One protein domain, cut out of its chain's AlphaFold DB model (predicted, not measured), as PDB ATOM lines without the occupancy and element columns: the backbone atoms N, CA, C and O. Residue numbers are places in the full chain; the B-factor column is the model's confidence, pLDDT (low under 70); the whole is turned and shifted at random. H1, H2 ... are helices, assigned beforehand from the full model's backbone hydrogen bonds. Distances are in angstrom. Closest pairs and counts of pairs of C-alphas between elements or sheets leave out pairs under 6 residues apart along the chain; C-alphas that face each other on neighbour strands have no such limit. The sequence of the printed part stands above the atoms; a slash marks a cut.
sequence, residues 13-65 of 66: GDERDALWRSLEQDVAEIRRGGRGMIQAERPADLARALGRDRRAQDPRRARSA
ATOM      1  N   GLY A  13      -9.725 -24.368  35.171       67.12
ATOM      2  CA  GLY A  13      -8.838 -25.255  34.402       67.12
ATOM      3  C   GLY A  13      -9.416 -26.601  33.962       67.12
ATOM      4  O   GLY A  13      -9.954 -26.730  32.865       67.12
ATOM      5  N   ASP A  14      -9.280 -27.607  34.822       74.75
ATOM      6  CA  ASP A  14      -9.484 -29.016  34.483       74.75
ATOM      7  C   ASP A  14     -10.946 -29.373  34.186       74.75
ATOM      8  O   ASP A  14     -11.214 -30.155  33.271       74.75
ATOM      9  N   GLU A  15     -11.908 -28.792  34.913       79.75
ATOM     10  CA  GLU A  15     -13.336 -29.056  34.672       79.75
ATOM     11  C   GLU A  15     -13.778 -28.468  33.328       79.75
ATOM     12  O   GLU A  15     -14.468 -29.121  32.541       79.75
ATOM     13  N   ARG A  16     -13.300 -27.261  33.011       81.25
ATOM     14  CA  ARG A  16     -13.531 -26.629  31.712       81.25
ATOM     15  C   ARG A  16     -12.910 -27.449  30.585       81.25
ATOM     16  O   ARG A  16     -13.562 -27.656  29.564       81.25
ATOM     17  N   ASP A  17     -11.689 -27.935  30.771       84.81
ATOM     18  CA  ASP A  17     -11.005 -28.762  29.778       84.81
ATOM     19  C   ASP A  17     -11.707 -30.110  29.572       84.81
ATOM     20  O   ASP A  17     -11.788 -30.602  28.446       84.81
ATOM     21  N   ALA A  18     -12.256 -30.710  30.631       87.06
ATOM     22  CA  ALA A  18     -13.063 -31.922  30.526       87.06
ATOM     23  C   ALA A  18     -14.347 -31.679  29.715       87.06
ATOM     24  O   ALA A  18     -14.651 -32.452  28.803       87.06
ATOM     25  N   LEU A  19     -15.055 -30.577  29.985       85.94
ATOM     26  CA  LEU A  19     -16.243 -30.182  29.223       85.94
ATOM     27  C   LEU A  19     -15.912 -29.904  27.752       85.94
ATOM     28  O   LEU A  19     -16.656 -30.315  26.862       85.94
ATOM     29  N   TRP A  20     -14.778 -29.257  27.480       87.19
ATOM     30  CA  TRP A  20     -14.318 -29.008  26.116       87.19
ATOM     31  C   TRP A  20     -13.955 -30.278  25.361       87.19
ATOM     32  O   TRP A  20     -14.428 -30.452  24.241       87.19
ATOM     33  N   ARG A  21     -13.235 -31.214  25.986       90.62
ATOM     34  CA  ARG A  21     -12.972 -32.522  25.370       90.62
ATOM     35  C   ARG A  21     -14.260 -33.294  25.088       90.62
ATOM     36  O   ARG A  21     -14.374 -33.897  24.023       90.62
ATOM     37  N   SER A  22     -15.232 -33.252  26.004       90.75
ATOM     38  CA  SER A  22     -16.541 -33.884  25.792       90.75
ATOM     39  C   SER A  22     -17.258 -33.279  24.587       90.75
ATOM     40  O   SER A  22     -17.714 -34.014  23.716       90.75
ATOM     41  N   LEU A  23     -17.309 -31.946  24.486       90.81
ATOM     42  CA  LEU A  23     -17.968 -31.300  23.353       90.81
ATOM     43  C   LEU A  23     -17.249 -31.589  22.031       90.81
ATOM     44  O   LEU A  23     -17.896 -31.838  21.015       90.81
ATOM     45  N   GLU A  24     -15.918 -31.553  22.019       92.56
ATOM     46  CA  GLU A  24     -15.133 -31.888  20.830       92.56
ATOM     47  C   GLU A  24     -15.421 -33.314  20.351       92.56
ATOM     48  O   GLU A  24     -15.558 -33.543  19.145       92.56
ATOM     49  N   GLN A  25     -15.571 -34.257  21.284       88.88
ATOM     50  CA  GLN A  25     -15.940 -35.634  20.984       88.88
ATOM     51  C   GLN A  25     -17.351 -35.731  20.384       88.88
ATOM     52  O   GLN A  25     -17.514 -36.363  19.337       88.88
ATOM     53  N   ASP A  26     -18.335 -35.051  20.973       86.31
ATOM     54  CA  ASP A  26     -19.715 -35.033  20.470       86.31
ATOM     55  C   ASP A  26     -19.793 -34.419  19.062       86.31
ATOM     56  O   ASP A  26     -20.421 -34.963  18.150       86.31
ATOM     57  N   VAL A  27     -19.091 -33.304  18.831       87.44
ATOM     58  CA  VAL A  27     -19.021 -32.657  17.512       87.44
ATOM     59  C   VAL A  27     -18.328 -33.562  16.493       87.44
ATOM     60  O   VAL A  27     -18.761 -33.632  15.337       87.44
ATOM     61  N   ALA A  28     -17.269 -34.270  16.888       87.56
ATOM     62  CA  ALA A  28     -16.605 -35.237  16.022       87.56
ATOM     63  C   ALA A  28     -17.532 -36.406  15.653       87.56
ATOM     64  O   ALA A  28     -17.523 -36.843  14.499       87.56
ATOM     65  N   GLU A  29     -18.359 -36.884  16.585       83.88
ATOM     66  CA  GLU A  29     -19.369 -37.910  16.319       83.88
ATOM     67  C   GLU A  29     -20.439 -37.407  15.340       83.88
ATOM     68  O   GLU A  29     -20.732 -38.072  14.342       83.88
ATOM     69  N   ILE A  30     -20.954 -36.193  15.549       83.50
ATOM     70  CA  ILE A  30     -21.936 -35.568  14.652       83.50
ATOM     71  C   ILE A  30     -21.366 -35.433  13.235       83.50
ATOM     72  O   ILE A  30     -22.022 -35.824  12.266       83.50
ATOM     73  N   ARG A  31     -20.127 -34.944  13.098       81.12
ATOM     74  CA  ARG A  31     -19.453 -34.773  11.797       81.12
ATOM     75  C   ARG A  31     -19.282 -36.083  11.031       81.12
ATOM     76  O   ARG A  31     -19.310 -36.074   9.804       81.12
ATOM     77  N   ARG A  32     -19.132 -37.209  11.734       81.38
ATOM     78  CA  ARG A  32     -19.052 -38.547  11.124       81.38
ATOM     79  C   ARG A  32     -20.408 -39.072  10.637       81.38
ATOM     80  O   ARG A  32     -20.450 -40.145  10.046       81.38
ATOM     81  N   GLY A  33     -21.495 -38.320  10.828       77.12
ATOM     82  CA  GLY A  33     -22.851 -38.765  10.519       77.12
ATOM     83  C   GLY A  33     -23.398 -39.657  11.628       77.12
ATOM     84  O   GLY A  33     -23.772 -40.799  11.372       77.12
ATOM     85  N   GLY A  34     -23.391 -39.137  12.861       73.81
ATOM     86  CA  GLY A  34     -23.866 -39.830  14.061       73.81
ATOM     87  C   GLY A  34     -25.282 -40.404  13.935       73.81
ATOM     88  O   GLY A  34     -26.051 -40.083  13.026       73.81
ATOM     89  N   ARG A  35     -25.647 -41.291  14.863       71.88
ATOM     90  CA  ARG A  35     -26.918 -42.031  14.821       71.88
ATOM     91  C   ARG A  35     -28.114 -41.070  14.713       71.88
ATOM     92  O   ARG A  35     -28.307 -40.218  15.570       71.88
ATOM     93  N   GLY A  36     -28.933 -41.233  13.673       76.81
ATOM     94  CA  GLY A  36     -30.101 -40.373  13.426       76.81
ATOM     95  C   GLY A  36     -29.812 -39.094  12.628       76.81
ATOM     96  O   GLY A  36     -30.748 -38.360  12.325       76.81
ATOM     97  N   MET A  37     -28.559 -38.844  12.241       80.88
ATOM     98  CA  MET A  37     -28.197 -37.800  11.281       80.88
ATOM     99  C   MET A  37     -28.273 -38.341   9.850       80.88
ATOM    100  O   MET A  37     -27.945 -39.497   9.581       80.88
ATOM    101  N   ILE A  38     -28.671 -37.481   8.913       83.25
ATOM    102  CA  ILE A  38     -28.665 -37.776   7.478       83.25
ATOM    103  C   ILE A  38     -27.661 -36.835   6.821       83.25
ATOM    104  O   ILE A  38     -27.830 -35.619   6.873       83.25
ATOM    105  N   GLN A  39     -26.637 -37.399   6.182       82.56
ATOM    106  CA  GLN A  39     -25.737 -36.630   5.328       82.56
ATOM    107  C   GLN A  39     -26.480 -36.264   4.037       82.56
ATOM    108  O   GLN A  39     -26.835 -37.144   3.252       82.56
ATOM    109  N   ALA A  40     -26.754 -34.976   3.843       87.50
ATOM    110  CA  ALA A  40     -27.471 -34.458   2.684       87.50
ATOM    111  C   ALA A  40     -26.783 -33.193   2.162       87.50
ATOM    112  O   ALA A  40     -26.638 -32.218   2.894       87.50
ATOM    113  N   GLU A  41     -26.399 -33.197   0.887       88.50
ATOM    114  CA  GLU A  41     -25.826 -32.020   0.217       88.50
ATOM    115  C   GLU A  41     -26.919 -31.149  -0.413       88.50
ATOM    116  O   GLU A  41     -26.749 -29.942  -0.584       88.50
ATOM    117  N   ARG A  42     -28.067 -31.749  -0.761       93.06
ATOM    118  CA  ARG A  42     -29.224 -31.063  -1.348       93.06
ATOM    119  C   ARG A  42     -30.518 -31.446  -0.625       93.06
ATOM    120  O   ARG A  42     -30.647 -32.576  -0.150       93.06
ATOM    121  N   PRO A  43     -31.550 -30.580  -0.636       87.75
ATOM    122  CA  PRO A  43     -32.854 -30.898  -0.040       87.75
ATOM    123  C   PRO A  43     -33.479 -32.212  -0.545       87.75
ATOM    124  O   PRO A  43     -34.160 -32.916   0.203       87.75
ATOM    125  N   ALA A  44     -33.224 -32.581  -1.804       88.19
ATOM    126  CA  ALA A  44     -33.706 -33.829  -2.394       88.19
ATOM    127  C   ALA A  44     -33.111 -35.089  -1.733       88.19
ATOM    128  O   ALA A  44     -33.792 -36.114  -1.650       88.19
ATOM    129  N   ASP A  45     -31.873 -35.018  -1.234       88.81
ATOM    130  CA  ASP A  45     -31.191 -36.145  -0.592       88.81
ATOM    131  C   ASP A  45     -31.866 -36.483   0.746       88.81
ATOM    132  O   ASP A  45     -32.155 -37.649   1.032       88.81
ATOM    133  N   LEU A  46     -32.256 -35.451   1.502       87.50
ATOM    134  CA  LEU A  46     -33.039 -35.589   2.728       87.50
ATOM    135  C   LEU A  46     -34.420 -36.200   2.454       87.50
ATOM    136  O   LEU A  46     -34.824 -37.150   3.125       87.50
ATOM    137  N   ALA A  47     -35.140 -35.694   1.446       87.62
ATOM    138  CA  ALA A  47     -36.455 -36.220   1.075       87.62
ATOM    139  C   ALA A  47     -36.387 -37.702   0.669       87.62
ATOM    140  O   ALA A  47     -37.280 -38.490   0.995       87.62
ATOM    141  N   ARG A  48     -35.302 -38.107  -0.003       85.12
ATOM    142  CA  ARG A  48     -35.053 -39.500  -0.382       85.12
ATOM    143  C   ARG A  48     -34.788 -40.386   0.835       85.12
ATOM    144  O   ARG A  48     -35.383 -41.464   0.912       85.12
ATOM    145  N   ALA A  49     -33.943 -39.940   1.764       86.44
ATOM    146  CA  ALA A  49     -33.622 -40.667   2.990       86.44
ATOM    147  C   ALA A  49     -34.851 -40.801   3.908       86.44
ATOM    148  O   ALA A  49     -35.301 -41.914   4.177       86.44
ATOM    149  N   LEU A  50     -35.501 -39.688   4.257       84.94
ATOM    150  CA  LEU A  50     -36.701 -39.691   5.104       84.94
ATOM    151  C   LEU A  50     -37.886 -40.410   4.450       84.94
ATOM    152  O   LEU A  50     -38.689 -41.058   5.120       84.94
ATOM    153  N   GLY A  51     -38.019 -40.314   3.125       84.75
ATOM    154  CA  GLY A  51     -39.035 -41.047   2.378       84.75
ATOM    155  C   GLY A  51     -38.806 -42.561   2.399       84.75
ATOM    156  O   GLY A  51     -39.775 -43.318   2.426       84.75
ATOM    157  N   ARG A  52     -37.544 -43.018   2.387       76.94
ATOM    158  CA  ARG A  52     -37.192 -44.440   2.527       76.94
ATOM    159  C   ARG A  52     -37.580 -44.956   3.908       76.94
ATOM    160  O   ARG A  52     -38.261 -45.977   3.972       76.94
ATOM    161  N   ASP A  53     -37.232 -44.229   4.962       78.25
ATOM    162  CA  ASP A  53     -37.532 -44.631   6.340       78.25
ATOM    163  C   ASP A  53     -39.036 -44.648   6.605       78.25
ATOM    164  O   ASP A  53     -39.567 -45.633   7.115       78.25
ATOM    165  N   ARG A  54     -39.759 -43.621   6.139       74.88
ATOM    166  CA  ARG A  54     -41.224 -43.574   6.242       74.88
ATOM    167  C   ARG A  54     -41.898 -44.755   5.530       74.88
ATOM    168  O   ARG A  54     -42.894 -45.266   6.024       74.88
ATOM    169  N   ARG A  55     -41.363 -45.212   4.390       74.75
ATOM    170  CA  ARG A  55     -41.865 -46.411   3.687       74.75
ATOM    171  C   ARG A  55     -41.495 -47.715   4.392       74.75
ATOM    172  O   ARG A  55     -42.283 -48.651   4.344       74.75
ATOM    173  N   ALA A  56     -40.317 -47.791   5.008       74.88
ATOM    174  CA  ALA A  56     -39.904 -48.951   5.799       74.88
ATOM    175  C   ALA A  56     -40.753 -49.104   7.072       74.88
ATOM    176  O   ALA A  56     -41.032 -50.218   7.499       74.88
ATOM    177  N   GLN A  57     -41.205 -47.981   7.633       74.62
ATOM    178  CA  GLN A  57     -42.091 -47.932   8.792       74.62
ATOM    179  C   GLN A  57     -43.580 -48.049   8.434       74.62
ATOM    180  O   GLN A  57     -44.396 -48.086   9.350       74.62
ATOM    181  N   ASP A  58     -43.963 -48.110   7.148       80.19
ATOM    182  CA  ASP A  58     -45.370 -48.255   6.762       80.19
ATOM    183  C   ASP A  58     -45.870 -49.674   7.098       80.19
ATOM    184  O   ASP A  58     -45.525 -50.646   6.408       80.19
ATOM    185  N   PRO A  59     -46.737 -49.823   8.115       69.06
ATOM    186  CA  PRO A  59     -47.196 -51.131   8.561       69.06
ATOM    187  C   PRO A  59     -48.086 -51.820   7.518       69.06
ATOM    188  O   PRO A  59     -48.336 -53.020   7.612       69.06
ATOM    189  N   ARG A  60     -48.596 -51.101   6.506       69.56
ATOM    190  CA  ARG A  60     -49.365 -51.706   5.406       69.56
ATOM    191  C   ARG A  60     -48.478 -52.538   4.482       69.56
ATOM    192  O   ARG A  60     -48.942 -53.556   3.986       69.56
ATOM    193  N   ARG A  61     -47.206 -52.158   4.305       63.16
ATOM    194  CA  ARG A  61     -46.256 -52.878   3.441       63.16
ATOM    195  C   ARG A  61     -45.605 -54.072   4.142       63.16
ATOM    196  O   ARG A  61     -45.334 -55.078   3.496       63.16
ATOM    197  N   ALA A  62     -45.424 -53.984   5.462       60.38
ATOM    198  CA  ALA A  62     -44.986 -55.109   6.293       60.38
ATOM    199  C   ALA A  62     -45.996 -56.273   6.274       60.38
ATOM    200  O   ALA A  62     -45.600 -57.430   6.291       60.38
ATOM    201  N   ARG A  63     -47.298 -55.966   6.172       61.25
ATOM    202  CA  ARG A  63     -48.384 -56.961   6.108       61.25
ATOM    203  C   ARG A  63     -48.590 -57.598   4.733       61.25
ATOM    204  O   ARG A  63     -49.157 -58.674   4.662       61.25
ATOM    205  N   SER A  64     -48.148 -56.953   3.654       59.47
ATOM    206  CA  SER A  64     -48.223 -57.498   2.288       59.47
ATOM    207  C   SER A  64     -47.019 -58.367   1.898       59.47
ATOM    208  O   SER A  64     -46.944 -58.818   0.761       59.47
ATOM    209  N   ALA A  65     -46.046 -58.531   2.798       59.41
ATOM    210  CA  ALA A  65     -44.842 -59.337   2.593       59.41
ATOM    211  C   ALA A  65     -44.837 -60.632   3.437       59.41
ATOM    212  O   ALA A  65     -43.791 -61.269   3.552       59.41
TER     213      ALA A  65
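This is residues 13 to 65 of the 66 residues of an uncharacterized protein of Methylobacterium sp. Leaf113 (UniProt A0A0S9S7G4). This is a stretched-out chain of separate helices with no common core: the long helix H1 makes an arm at one end, a winding link follows, and a second helix H2 leads to the tiny helix H3 near the other end. The link turns near Gly 36, and from there its residues 36 to 42 and H2 make a V, with H2 running nearly at right angles to the direction of H1. The printed part has 53 residues with three named helices, in the order H1, H2, H3, and no named strand; its class is all helix. It is extended, with a radius of gyration of the C-alphas of 18.1 A, and the C-alphas span 60 by 26 by 11 A along their three main axes.

Start at Gly 13, and at the next residue find C-alpha 14 at (-9.484, -29.016, 34.483), where H1 begins. H1 holds residues 14 to 31 and runs 25.4 A from its first to its last C-alpha, with z falling to 11.797 at C-alpha 31. Read on through the link to C-alpha 43 at (-32.854, -30.898, -0.040), the first of H2, which holds residues 43 to 56 and is 20.2 A long from first to last C-alpha. After it look for H3, residues 59 to 63, only 6.4 A from first to last C-alpha; it ends at C-alpha 63, at (-48.384, -56.961, 6.108).

Begin with H1, which touches no helix. H1 and H2 are apart, with no C-alpha of the one within 8 A of the other. H1 and H3 are apart by the same measure. Look next at H2 and H3, which are close but not clearly touching, with 2 pairs of C-alphas within 8 A; the closest C-alphas are those of Arg 55 and Arg 61, 7.8 A apart. Their centres are 17.6 A apart. In H1, H2 and H3 every pair of backbone O i and N i+4 is within hydrogen-bond range.

The two C-alphas farthest apart are those of Gly 13 and Ser 64, at 60.2 A. The printed part runs from residue 13 to residue 65 and has no cut. The link from H1 to H2 is long, with 11 residues, and the link from H2 to H3 is tight, with 2. Residues 13 to 25, of which 14 to 25 belong to H1, stand free, and so do residues 51 to 65, of which 51 to 56 belong to H2 and 59 to 63 to H3. The mean pLDDT of the printed part is 80.5; in this model confidence is low, under 70, at residue 13 and at residues 59 to 65.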